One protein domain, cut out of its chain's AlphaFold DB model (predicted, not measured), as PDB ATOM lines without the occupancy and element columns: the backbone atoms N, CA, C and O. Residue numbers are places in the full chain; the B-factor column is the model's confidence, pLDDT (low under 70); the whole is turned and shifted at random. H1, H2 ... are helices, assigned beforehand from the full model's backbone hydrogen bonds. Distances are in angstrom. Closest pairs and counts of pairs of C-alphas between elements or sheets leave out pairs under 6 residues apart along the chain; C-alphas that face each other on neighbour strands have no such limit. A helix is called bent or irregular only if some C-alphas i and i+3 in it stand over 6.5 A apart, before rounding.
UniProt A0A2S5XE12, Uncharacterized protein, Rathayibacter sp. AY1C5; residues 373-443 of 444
ATOM      1  N   ALA A 373      36.784 -12.700   7.050       78.31
ATOM      2  CA  ALA A 373      36.204 -11.483   7.608       78.31
ATOM      3  C   ALA A 373      37.228 -10.339   7.723       78.31
ATOM      4  O   ALA A 373      36.893  -9.198   7.414       78.31
ATOM      5  N   GLY A 374      38.498 -10.641   8.025       80.25
ATOM      6  CA  GLY A 374      39.588  -9.652   7.996       80.25
ATOM      7  C   GLY A 374      39.804  -9.034   6.612       80.25
ATOM      8  O   GLY A 374      39.921  -7.816   6.479       80.25
ATOM      9  N   TRP A 375      39.769  -9.856   5.561       83.06
ATOM     10  CA  TRP A 375      39.871  -9.389   4.175       83.06
ATOM     11  C   TRP A 375      38.661  -8.562   3.752       83.06
ATOM     12  O   TRP A 375      38.826  -7.514   3.130       83.06
ATOM     13  N   VAL A 376      37.452  -9.003   4.108       83.25
ATOM     14  CA  VAL A 376      36.227  -8.257   3.811       83.25
ATOM     15  C   VAL A 376      36.257  -6.888   4.491       83.25
ATOM     16  O   VAL A 376      36.037  -5.879   3.824       83.25
ATOM     17  N   GLN A 377      36.595  -6.833   5.779       83.19
ATOM     18  CA  GLN A 377      36.710  -5.580   6.524       83.19
ATOM     19  C   GLN A 377      37.744  -4.640   5.892       83.19
ATOM     20  O   GLN A 377      37.457  -3.459   5.697       83.19
ATOM     21  N   ALA A 378      38.911  -5.160   5.497       85.12
ATOM     22  CA  ALA A 378      39.945  -4.372   4.832       85.12
ATOM     23  C   ALA A 378      39.466  -3.786   3.494       85.12
ATOM     24  O   ALA A 378      39.687  -2.609   3.227       85.12
ATOM     25  N   VAL A 379      38.765  -4.570   2.667       86.50
ATOM     26  CA  VAL A 379      38.202  -4.086   1.394       86.50
ATOM     27  C   VAL A 379      37.111  -3.033   1.623       86.50
ATOM     28  O   VAL A 379      37.043  -2.055   0.876       86.50
ATOM     29  N   ARG A 380      36.275  -3.200   2.657       84.81
ATOM     30  CA  ARG A 380      35.219  -2.238   3.021       84.81
ATOM     31  C   ARG A 380      35.799  -0.902   3.476       84.81
ATOM     32  O   ARG A 380      35.331   0.136   3.012       84.81
ATOM     33  N   ALA A 381      36.815  -0.943   4.338       85.00
ATOM     34  CA  ALA A 381      37.474   0.240   4.890       85.00
ATOM     35  C   ALA A 381      38.395   0.952   3.882       85.00
ATOM     36  O   ALA A 381      38.672   2.138   4.031       85.00
ATOM     37  N   ALA A 382      38.871   0.247   2.854       86.50
ATOM     38  CA  ALA A 382      39.774   0.805   1.859       86.50
ATOM     39  C   ALA A 382      39.074   1.755   0.875       86.50
ATOM     40  O   ALA A 382      37.974   1.485   0.371       86.50
ATOM     41  N   GLY A 383      39.780   2.833   0.520       89.00
ATOM     42  CA  GLY A 383      39.390   3.724  -0.570       89.00
ATOM     43  C   GLY A 383      39.344   2.988  -1.913       89.00
ATOM     44  O   GLY A 383      40.062   2.007  -2.124       89.00
ATOM     45  N   TRP A 384      38.519   3.464  -2.850       90.44
ATOM     46  CA  TRP A 384      38.235   2.761  -4.110       90.44
ATOM     47  C   TRP A 384      39.489   2.387  -4.919       90.44
ATOM     48  O   TRP A 384      39.513   1.323  -5.531       90.44
ATOM     49  N   ARG A 385      40.559   3.193  -4.852       91.62
ATOM     50  CA  ARG A 385      41.850   2.930  -5.520       91.62
ATOM     51  C   ARG A 385      42.634   1.758  -4.921       91.62
ATOM     52  O   ARG A 385      43.399   1.111  -5.624       91.62
ATOM     53  N   GLN A 386      42.459   1.477  -3.632       88.62
ATOM     54  CA  GLN A 386      43.175   0.410  -2.921       88.62
ATOM     55  C   GLN A 386      42.444  -0.939  -2.996       88.62
ATOM     56  O   GLN A 386      43.057  -1.991  -2.801       88.62
ATOM     57  N   ARG A 387      41.142  -0.932  -3.311       90.06
ATOM     58  CA  ARG A 387      40.317  -2.146  -3.380       90.06
ATOM     59  C   ARG A 387      40.814  -3.172  -4.406       90.06
ATOM     60  O   ARG A 387      40.913  -4.335  -4.017       90.06
ATOM     61  N   PRO A 388      41.183  -2.806  -5.654       89.75
ATOM     62  CA  PRO A 388      41.698  -3.776  -6.621       89.75
ATOM     63  C   PRO A 388      42.953  -4.489  -6.117       89.75
ATOM     64  O   PRO A 388      43.053  -5.705  -6.238       89.75
ATOM     65  N   LEU A 389      43.872  -3.759  -5.475       89.19
ATOM     66  CA  LEU A 389      45.092  -4.335  -4.908       89.19
ATOM     67  C   LEU A 389      44.790  -5.303  -3.757       89.19
ATOM     68  O   LEU A 389      45.374  -6.382  -3.689       89.19
ATOM     69  N   LEU A 390      43.872  -4.945  -2.856       86.06
ATOM     70  CA  LEU A 390      43.468  -5.824  -1.755       86.06
ATOM     71  C   LEU A 390      42.771  -7.090  -2.260       86.06
ATOM     72  O   LEU A 390      43.068  -8.177  -1.769       86.06
ATOM     73  N   LEU A 391      41.899  -6.971  -3.264       86.50
ATOM     74  CA  LEU A 391      41.258  -8.118  -3.908       86.50
ATOM     75  C   LEU A 391      42.286  -8.998  -4.629       86.50
ATOM     76  O   LEU A 391      42.279 -10.212  -4.442       86.50
ATOM     77  N   ALA A 392      43.224  -8.397  -5.366       86.19
ATOM     78  CA  ALA A 392      44.314  -9.120  -6.012       86.19
ATOM     79  C   ALA A 392      45.170  -9.876  -4.985       86.19
ATOM     80  O   ALA A 392      45.444 -11.052  -5.183       86.19
ATOM     81  N   ARG A 393      45.515  -9.266  -3.842       85.19
ATOM     82  CA  ARG A 393      46.240  -9.939  -2.745       85.19
ATOM     83  C   ARG A 393      45.417 -11.026  -2.049       85.19
ATOM     84  O   ARG A 393      45.987 -12.001  -1.557       85.19
ATOM     85  N   ALA A 394      44.094 -10.869  -1.979       83.25
ATOM     86  CA  ALA A 394      43.200 -11.870  -1.406       83.25
ATOM     87  C   ALA A 394      43.128 -13.124  -2.290       83.25
ATOM     88  O   ALA A 394      43.184 -14.244  -1.771       83.25
ATOM     89  N   VAL A 395      43.026 -12.914  -3.609       83.69
ATOM     90  CA  VAL A 395      42.940 -13.968  -4.626       83.69
ATOM     91  C   VAL A 395      44.305 -14.585  -4.890       83.69
ATOM     92  O   VAL A 395      44.385 -15.800  -4.931       83.69
ATOM     93  N   PHE A 396      45.375 -13.798  -4.991       83.81
ATOM     94  CA  PHE A 396      46.739 -14.236  -5.307       83.81
ATOM     95  C   PHE A 396      47.700 -13.952  -4.137       83.81
ATOM     96  O   PHE A 396      48.526 -13.040  -4.205       83.81
ATOM     97  N   PRO A 397      47.600 -14.701  -3.023       80.75
ATOM     98  CA  PRO A 397      48.542 -14.573  -1.921       80.75
ATOM     99  C   PRO A 397      49.934 -15.047  -2.339       80.75
ATOM    100  O   PRO A 397      50.084 -16.015  -3.087       80.75
ATOM    101  N   ALA A 398      50.962 -14.409  -1.787       79.94
ATOM    102  CA  ALA A 398      52.332 -14.854  -1.987       79.94
ATOM    103  C   ALA A 398      52.544 -16.285  -1.429       79.94
ATOM    104  O   ALA A 398      51.922 -16.651  -0.422       79.94
ATOM    105  N   PRO A 399      53.424 -17.110  -2.033       76.75
ATOM    106  CA  PRO A 399      53.643 -18.495  -1.605       76.75
ATOM    107  C   PRO A 399      54.039 -18.648  -0.132       76.75
ATOM    108  O   PRO A 399      53.613 -19.598   0.524       76.75
ATOM    109  N   HIS A 400      54.813 -17.708   0.418       76.88
ATOM    110  CA  HIS A 400      55.179 -17.721   1.836       76.88
ATOM    111  C   HIS A 400      53.965 -17.481   2.742       76.88
ATOM    112  O   HIS A 400      53.827 -18.163   3.751       76.88
ATOM    113  N   ALA A 401      53.034 -16.606   2.349       76.75
ATOM    114  CA  ALA A 401      51.798 -16.355   3.090       76.75
ATOM    115  C   ALA A 401      50.831 -17.552   3.041       76.75
ATOM    116  O   ALA A 401      50.069 -17.771   3.983       76.75
ATOM    117  N   LEU A 402      50.858 -18.345   1.961       78.56
ATOM    118  CA  LEU A 402      50.133 -19.619   1.894       78.56
ATOM    119  C   LEU A 402      50.708 -20.635   2.884       78.56
ATOM    120  O   LEU A 402      49.945 -21.214   3.650       78.56
ATOM    121  N   ARG A 403      52.035 -20.805   2.909       79.88
ATOM    122  CA  ARG A 403      52.716 -21.738   3.825       79.88
ATOM    123  C   ARG A 403      52.632 -21.307   5.290       79.88
ATOM    124  O   ARG A 403      52.533 -22.157   6.163       79.88
ATOM    125  N   ALA A 404      52.625 -20.002   5.559       77.00
ATOM    126  CA  ALA A 404      52.381 -19.468   6.896       77.00
ATOM    127  C   ALA A 404      50.969 -19.817   7.402       77.00
ATOM    128  O   ALA A 404      50.790 -20.145   8.568       77.00
ATOM    129  N   ALA A 405      49.963 -19.775   6.519       73.12
ATOM    130  CA  ALA A 405      48.576 -20.086   6.868       73.12
ATOM    131  C   ALA A 405      48.268 -21.594   6.919       73.12
ATOM    132  O   ALA A 405      47.337 -22.004   7.607       73.12
ATOM    133  N   ASP A 406      49.000 -22.409   6.161       74.62
ATOM    134  CA  ASP A 406      48.859 -23.865   6.116       74.62
ATOM    135  C   ASP A 406      50.263 -24.496   6.042       74.62
ATOM    136  O   ASP A 406      50.790 -24.710   4.943       74.62
ATOM    137  N   PRO A 407      50.889 -24.782   7.202       72.12
ATOM    138  CA  PRO A 407      52.227 -25.371   7.263       72.12
ATOM    139  C   PRO A 407      52.327 -26.767   6.633       72.12
ATOM    140  O   PRO A 407      53.435 -27.234   6.384       72.12
ATOM    141  N   ALA A 408      51.195 -27.431   6.356       75.00
ATOM    142  CA  ALA A 408      51.169 -28.712   5.653       75.00
ATOM    143  C   ALA A 408      51.390 -28.564   4.136       75.00
ATOM    144  O   ALA A 408      51.529 -29.563   3.429       75.00
ATOM    145  N   ILE A 409      51.422 -27.334   3.608       77.38
ATOM    146  CA  ILE A 409      51.790 -27.080   2.215       77.38
ATOM    147  C   ILE A 409      53.276 -27.390   2.033       77.38
ATOM    148  O   ILE A 409      54.149 -26.658   2.502       77.38
ATOM    149  N   GLY A 410      53.545 -28.467   1.298       75.44
ATOM    150  CA  GLY A 410      54.889 -28.899   0.956       75.44
ATOM    151  C   GLY A 410      55.687 -27.881   0.123       75.44
ATOM    152  O   GLY A 410      55.173 -26.861  -0.358       75.44
ATOM    153  N   PRO A 411      56.992 -28.139  -0.064       76.56
ATOM    154  CA  PRO A 411      57.877 -27.223  -0.774       76.56
ATOM    155  C   PRO A 411      57.609 -27.189  -2.287       76.56
ATOM    156  O   PRO A 411      58.035 -26.242  -2.955       76.56
ATOM    157  N   ARG A 412      56.909 -28.189  -2.846       83.00
ATOM    158  CA  ARG A 412      56.727 -28.341  -4.295       83.00
ATOM    159  C   ARG A 412      55.694 -27.345  -4.825       83.00
ATOM    160  O   ARG A 412      54.751 -26.956  -4.139       83.00
ATOM    161  N   ARG A 413      55.832 -26.962  -6.098       81.69
ATOM    162  CA  ARG A 413      54.910 -26.015  -6.759       81.69
ATOM    163  C   ARG A 413      53.461 -26.520  -6.790       81.69
ATOM    164  O   ARG A 413      52.540 -25.725  -6.628       81.69
ATOM    165  N   ILE A 414      53.268 -27.831  -6.944       83.38
ATOM    166  CA  ILE A 414      51.942 -28.463  -6.944       83.38
ATOM    167  C   ILE A 414      51.233 -28.335  -5.588       83.38
ATOM    168  O   ILE A 414      50.032 -28.074  -5.547       83.38
ATOM    169  N   ASP A 415      51.978 -28.418  -4.482       83.12
ATOM    170  CA  ASP A 415      51.430 -28.281  -3.130       83.12
ATOM    171  C   ASP A 415      50.928 -26.852  -2.895       83.12
ATOM    172  O   ASP A 415      49.849 -26.644  -2.334       83.12
ATOM    173  N   VAL A 416      51.688 -25.864  -3.384       81.38
ATOM    174  CA  VAL A 416      51.322 -24.441  -3.334       81.38
ATOM    175  C   VAL A 416      50.063 -24.176  -4.159       81.38
ATOM    176  O   VAL A 416      49.150 -23.516  -3.666       81.38
ATOM    177  N   ALA A 417      49.965 -24.730  -5.372       84.25
ATOM    178  CA  ALA A 417      48.777 -24.598  -6.218       84.25
ATOM    179  C   ALA A 417      47.534 -25.244  -5.578       84.25
ATOM    180  O   ALA A 417      46.459 -24.642  -5.539       84.25
ATOM    181  N   ALA A 418      47.680 -26.438  -4.995       83.44
ATOM    182  CA  ALA A 418      46.598 -27.102  -4.274       83.44
ATOM    183  C   ALA A 418      46.165 -26.304  -3.031       83.44
ATOM    184  O   ALA A 418      44.969 -26.136  -2.779       83.44
ATOM    185  N   GLY A 419      47.123 -25.778  -2.258       80.69
ATOM    186  CA  GLY A 419      46.863 -24.906  -1.111       80.69
ATOM    187  C   GLY A 419      46.143 -23.617  -1.500       80.69
ATOM    188  O   GLY A 419      45.184 -23.208  -0.838       80.69
ATOM    189  N   TRP A 420      46.538 -23.028  -2.628       85.44
ATOM    190  CA  TRP A 420      45.888 -21.865  -3.215       85.44
ATOM    191  C   TRP A 420      44.423 -22.139  -3.588       85.44
ATOM    192  O   TRP A 420      43.536 -21.417  -3.131       85.44
ATOM    193  N   TRP A 421      44.132 -23.234  -4.300       84.50
ATOM    194  CA  TRP A 421      42.757 -23.668  -4.600       84.50
ATOM    195  C   TRP A 421      41.916 -23.940  -3.360       84.50
ATOM    196  O   TRP A 421      40.762 -23.503  -3.289       84.50
ATOM    197  N   ARG A 422      42.478 -24.597  -2.340       82.31
ATOM    198  CA  ARG A 422      41.773 -24.790  -1.064       82.31
ATOM    199  C   ARG A 422      41.409 -23.450  -0.428       82.31
ATOM    200  O   ARG A 422      40.275 -23.289   0.029       82.31
ATOM    201  N   ARG A 423      42.336 -22.488  -0.415       82.75
ATOM    202  CA  ARG A 423      42.097 -21.143   0.119       82.75
ATOM    203  C   ARG A 423      41.045 -20.390  -0.688       82.75
ATOM    204  O   ARG A 423      40.116 -19.877  -0.071       82.75
ATOM    205  N   LEU A 424      41.146 -20.352  -2.017       84.44
ATOM    206  CA  LEU A 424      40.191 -19.630  -2.862       84.44
ATOM    207  C   LEU A 424      38.776 -20.191  -2.698       84.44
ATOM    208  O   LEU A 424      37.839 -19.434  -2.462       84.44
ATOM    209  N   ARG A 425      38.627 -21.521  -2.711       84.38
ATOM    210  CA  ARG A 425      37.333 -22.185  -2.495       84.38
ATOM    211  C   ARG A 425      36.742 -21.869  -1.120       84.38
ATOM    212  O   ARG A 425      35.539 -21.646  -1.011       84.38
ATOM    213  N   ARG A 426      37.566 -21.841  -0.062       80.31
ATOM    214  CA  ARG A 426      37.125 -21.409   1.279       80.31
ATOM    215  C   ARG A 426      36.730 -19.932   1.289       80.31
ATOM    216  O   ARG A 426      35.696 -19.595   1.857       80.31
ATOM    217  N   GLY A 427      37.512 -19.069   0.644       80.50
ATOM    218  CA  GLY A 427      37.240 -17.638   0.521       80.50
ATOM    219  C   GLY A 427      35.911 -17.363  -0.179       80.50
ATOM    220  O   GLY A 427      35.063 -16.696   0.397       80.50
ATOM    221  N   ALA A 428      35.680 -17.956  -1.352       84.12
ATOM    222  CA  ALA A 428      34.441 -17.796  -2.113       84.12
ATOM    223  C   ALA A 428      33.191 -18.241  -1.330       84.12
ATOM    224  O   ALA A 428      32.148 -17.605  -1.425       84.12
ATOM    225  N   ARG A 429      33.303 -19.299  -0.514       83.69
ATOM    226  CA  ARG A 429      32.197 -19.786   0.332       83.69
ATOM    227  C   ARG A 429      31.930 -18.911   1.555       83.69
ATOM    228  O   ARG A 429      30.792 -18.810   1.989       83.69
ATOM    229  N   THR A 430      32.971 -18.319   2.139       81.75
ATOM    230  CA  THR A 430      32.869 -17.624   3.436       81.75
ATOM    231  C   THR A 430      32.787 -16.106   3.314       81.75
ATOM    232  O   THR A 430      32.269 -15.461   4.219       81.75
ATOM    233  N   ALA A 431      33.264 -15.515   2.216       81.38
ATOM    234  CA  ALA A 431      33.280 -14.066   2.032       81.38
ATOM    235  C   ALA A 431      31.875 -13.433   1.971       81.38
ATOM    236  O   ALA A 431      31.698 -12.408   2.627       81.38
ATOM    237  N   PRO A 432      30.863 -14.011   1.283       83.31
ATOM    238  CA  PRO A 432      29.500 -13.468   1.320       83.31
ATOM    239  C   PRO A 432      28.904 -13.489   2.734       83.31
ATOM    240  O   PRO A 432      28.372 -12.483   3.195       83.31
ATOM    241  N   LEU A 433      29.093 -14.596   3.464       81.88
ATOM    242  CA  LEU A 433      28.636 -14.739   4.851       81.88
ATOM    243  C   LEU A 433      29.302 -13.714   5.775       81.88
ATOM    244  O   LEU A 433      28.629 -13.061   6.571       81.88
ATOM    245  N   ALA A 434      30.616 -13.527   5.631       79.88
ATOM    246  CA  ALA A 434      31.359 -12.514   6.369       79.88
ATOM    247  C   ALA A 434      30.886 -11.091   6.025       79.88
ATOM    248  O   ALA A 434      30.767 -10.253   6.911       79.88
ATOM    249  N   TRP A 435      30.576 -10.812   4.757       82.31
ATOM    250  CA  TRP A 435      30.063  -9.513   4.326       82.31
ATOM    251  C   TRP A 435      28.692  -9.198   4.938       82.31
ATOM    252  O   TRP A 435      28.487  -8.101   5.459       82.31
ATOM    253  N   ASP A 436      27.764 -10.152   4.929       82.62
ATOM    254  CA  ASP A 436      26.432  -9.967   5.514       82.62
ATOM    255  C   ASP A 436      26.460  -9.903   7.042       82.62
ATOM    256  O   ASP A 436      25.673  -9.176   7.651       82.62
ATOM    257  N   HIS A 437      27.383 -10.627   7.675       78.81
ATOM    258  CA  HIS A 437      27.660 -10.494   9.104       78.81
ATOM    259  C   HIS A 437      28.138  -9.082   9.453       78.81
ATOM    260  O   HIS A 437      27.518  -8.396  10.264       78.81
ATOM    261  N   LEU A 438      29.167  -8.601   8.750       79.19
ATOM    262  CA  LEU A 438      29.741  -7.277   8.977       79.19
ATOM    263  C   LEU A 438      28.751  -6.135   8.683       79.19
ATOM    264  O   LEU A 438      28.782  -5.099   9.345       79.19
ATOM    265  N   ARG A 439      27.841  -6.309   7.711       80.38
ATOM    266  CA  ARG A 439      26.749  -5.351   7.456       80.38
ATOM    267  C   ARG A 439      25.742  -5.284   8.602       80.38
ATOM    268  O   ARG A 439      25.217  -4.206   8.867       80.38
ATOM    269  N   ARG A 440      25.454  -6.409   9.262       78.25
ATOM    270  CA  ARG A 440      24.534  -6.454  10.408       78.25
ATOM    271  C   ARG A 440      25.145  -5.797  11.641       78.25
ATOM    272  O   ARG A 440      24.463  -4.998  12.269       78.25
ATOM    273  N   THR A 441      26.428  -6.041  11.912       71.12
ATOM    274  CA  THR A 441      27.147  -5.411  13.034       71.12
ATOM    275  C   THR A 441      27.326  -3.898  12.898       71.12
ATOM    276  O   THR A 441      27.617  -3.245  13.884       71.12
ATOM    277  N   ASP A 442      27.180  -3.327  11.698       69.69
ATOM    278  CA  ASP A 442      27.251  -1.870  11.502       69.69
ATOM    279  C   ASP A 442      25.925  -1.151  11.794       69.69
ATOM    280  O   ASP A 442      25.900   0.075  11.861       69.69
ATOM    281  N   ARG A 443      24.818  -1.896  11.909       59.19
ATOM    282  CA  ARG A 443      23.478  -1.355  12.201       59.19
ATOM    283  C   ARG A 443      23.136  -1.370  13.693       59.19
ATOM    284  O   ARG A 443      22.110  -0.814  14.070       59.19
TER     285      ARG A 443
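AT A GLANCE: This is residues 373 to 443 of the 444 residues of an uncharacterized protein of Rathayibacter sp. AY1C5 (UniProt A0A2S5XE12). A long bent helix, H4, runs the length of the domain, and the three shorter helices H1, H2 and H3 form an arch over one side of it. One foot of the arch is H1, in a hairpin with H2 and packed on the arm H4b; the other is H3, packed on the arm H4a, and the end of H2 comes near H4a between them. The 71 printed residues include four named helices, in the order H1, H2, H3, H4, and no named strand; the class is all helix. The whole is elongated, spanning 45 by 24 by 16 A, and only just loose, close to compact, with a radius of gyration of the C-alphas of 13.8 A.

IN THESE COORDINATES: H4, residues 413 to 441, was assigned as one helix by its hydrogen bonds, but it is bent: C-alphas 429 and 432 are 6.9 A apart. Its arm H4a, residues 413 to 429, measures 24.6 A from first to last C-alpha and begins with C-alpha 413 at (54.910, -26.015, -6.759). The arm H4b, residues 432 to 441, measures 14.4 A and ends with C-alpha 441 at (27.147, -5.411, 13.034). H1, residues 373 to 381, measures 12.1 A, with C-alpha 373 at (36.204, -11.483, 7.608). H2, residues 387 to 395, measures 12.2 A, and H3, residues 399 to 405, measures 10.0 A.

HOW THE PARTS SIT: The lines of H4a and H4b stand at a steep tilt of 46 degrees. H4a touches H3 with residues 416 to 420 alone, at a steep tilt of 57 degrees, the same way; their closest C-alphas, those of Val 416 and Pro 399, are 6.6 A apart. H4b touches H1 at a steep tilt of 65 degrees, the same way, with the closest C-alphas, those of Ala 434 and Ala 373, 5.1 A apart. H1 and H2 touch and form a helical hairpin, at a shallow tilt of 14 degrees, opposite ways; their closest C-alphas, those of Val 379 and Arg 387, are 5.6 A apart. H2 and H4a are close but not clearly touching, with the closest C-alphas, those of Val 395 and Leu 424, 6.5 A apart. H2 and H3 are apart, and so are H1 and H3. In H1, H2, H3, H4a and H4b every O i to N i+4 pair is within hydrogen-bond range.

THE WHOLE: The two C-alphas farthest apart, those of Arg 412 and Arg 443, are 45.9 A apart. The printed part has no cut. The links from H1 to H2 and from H2 to H3 are tight, and that from H3 to H4 is short. The mean pLDDT of the printed part is 81.6, and residues 442 to 443 are under 70.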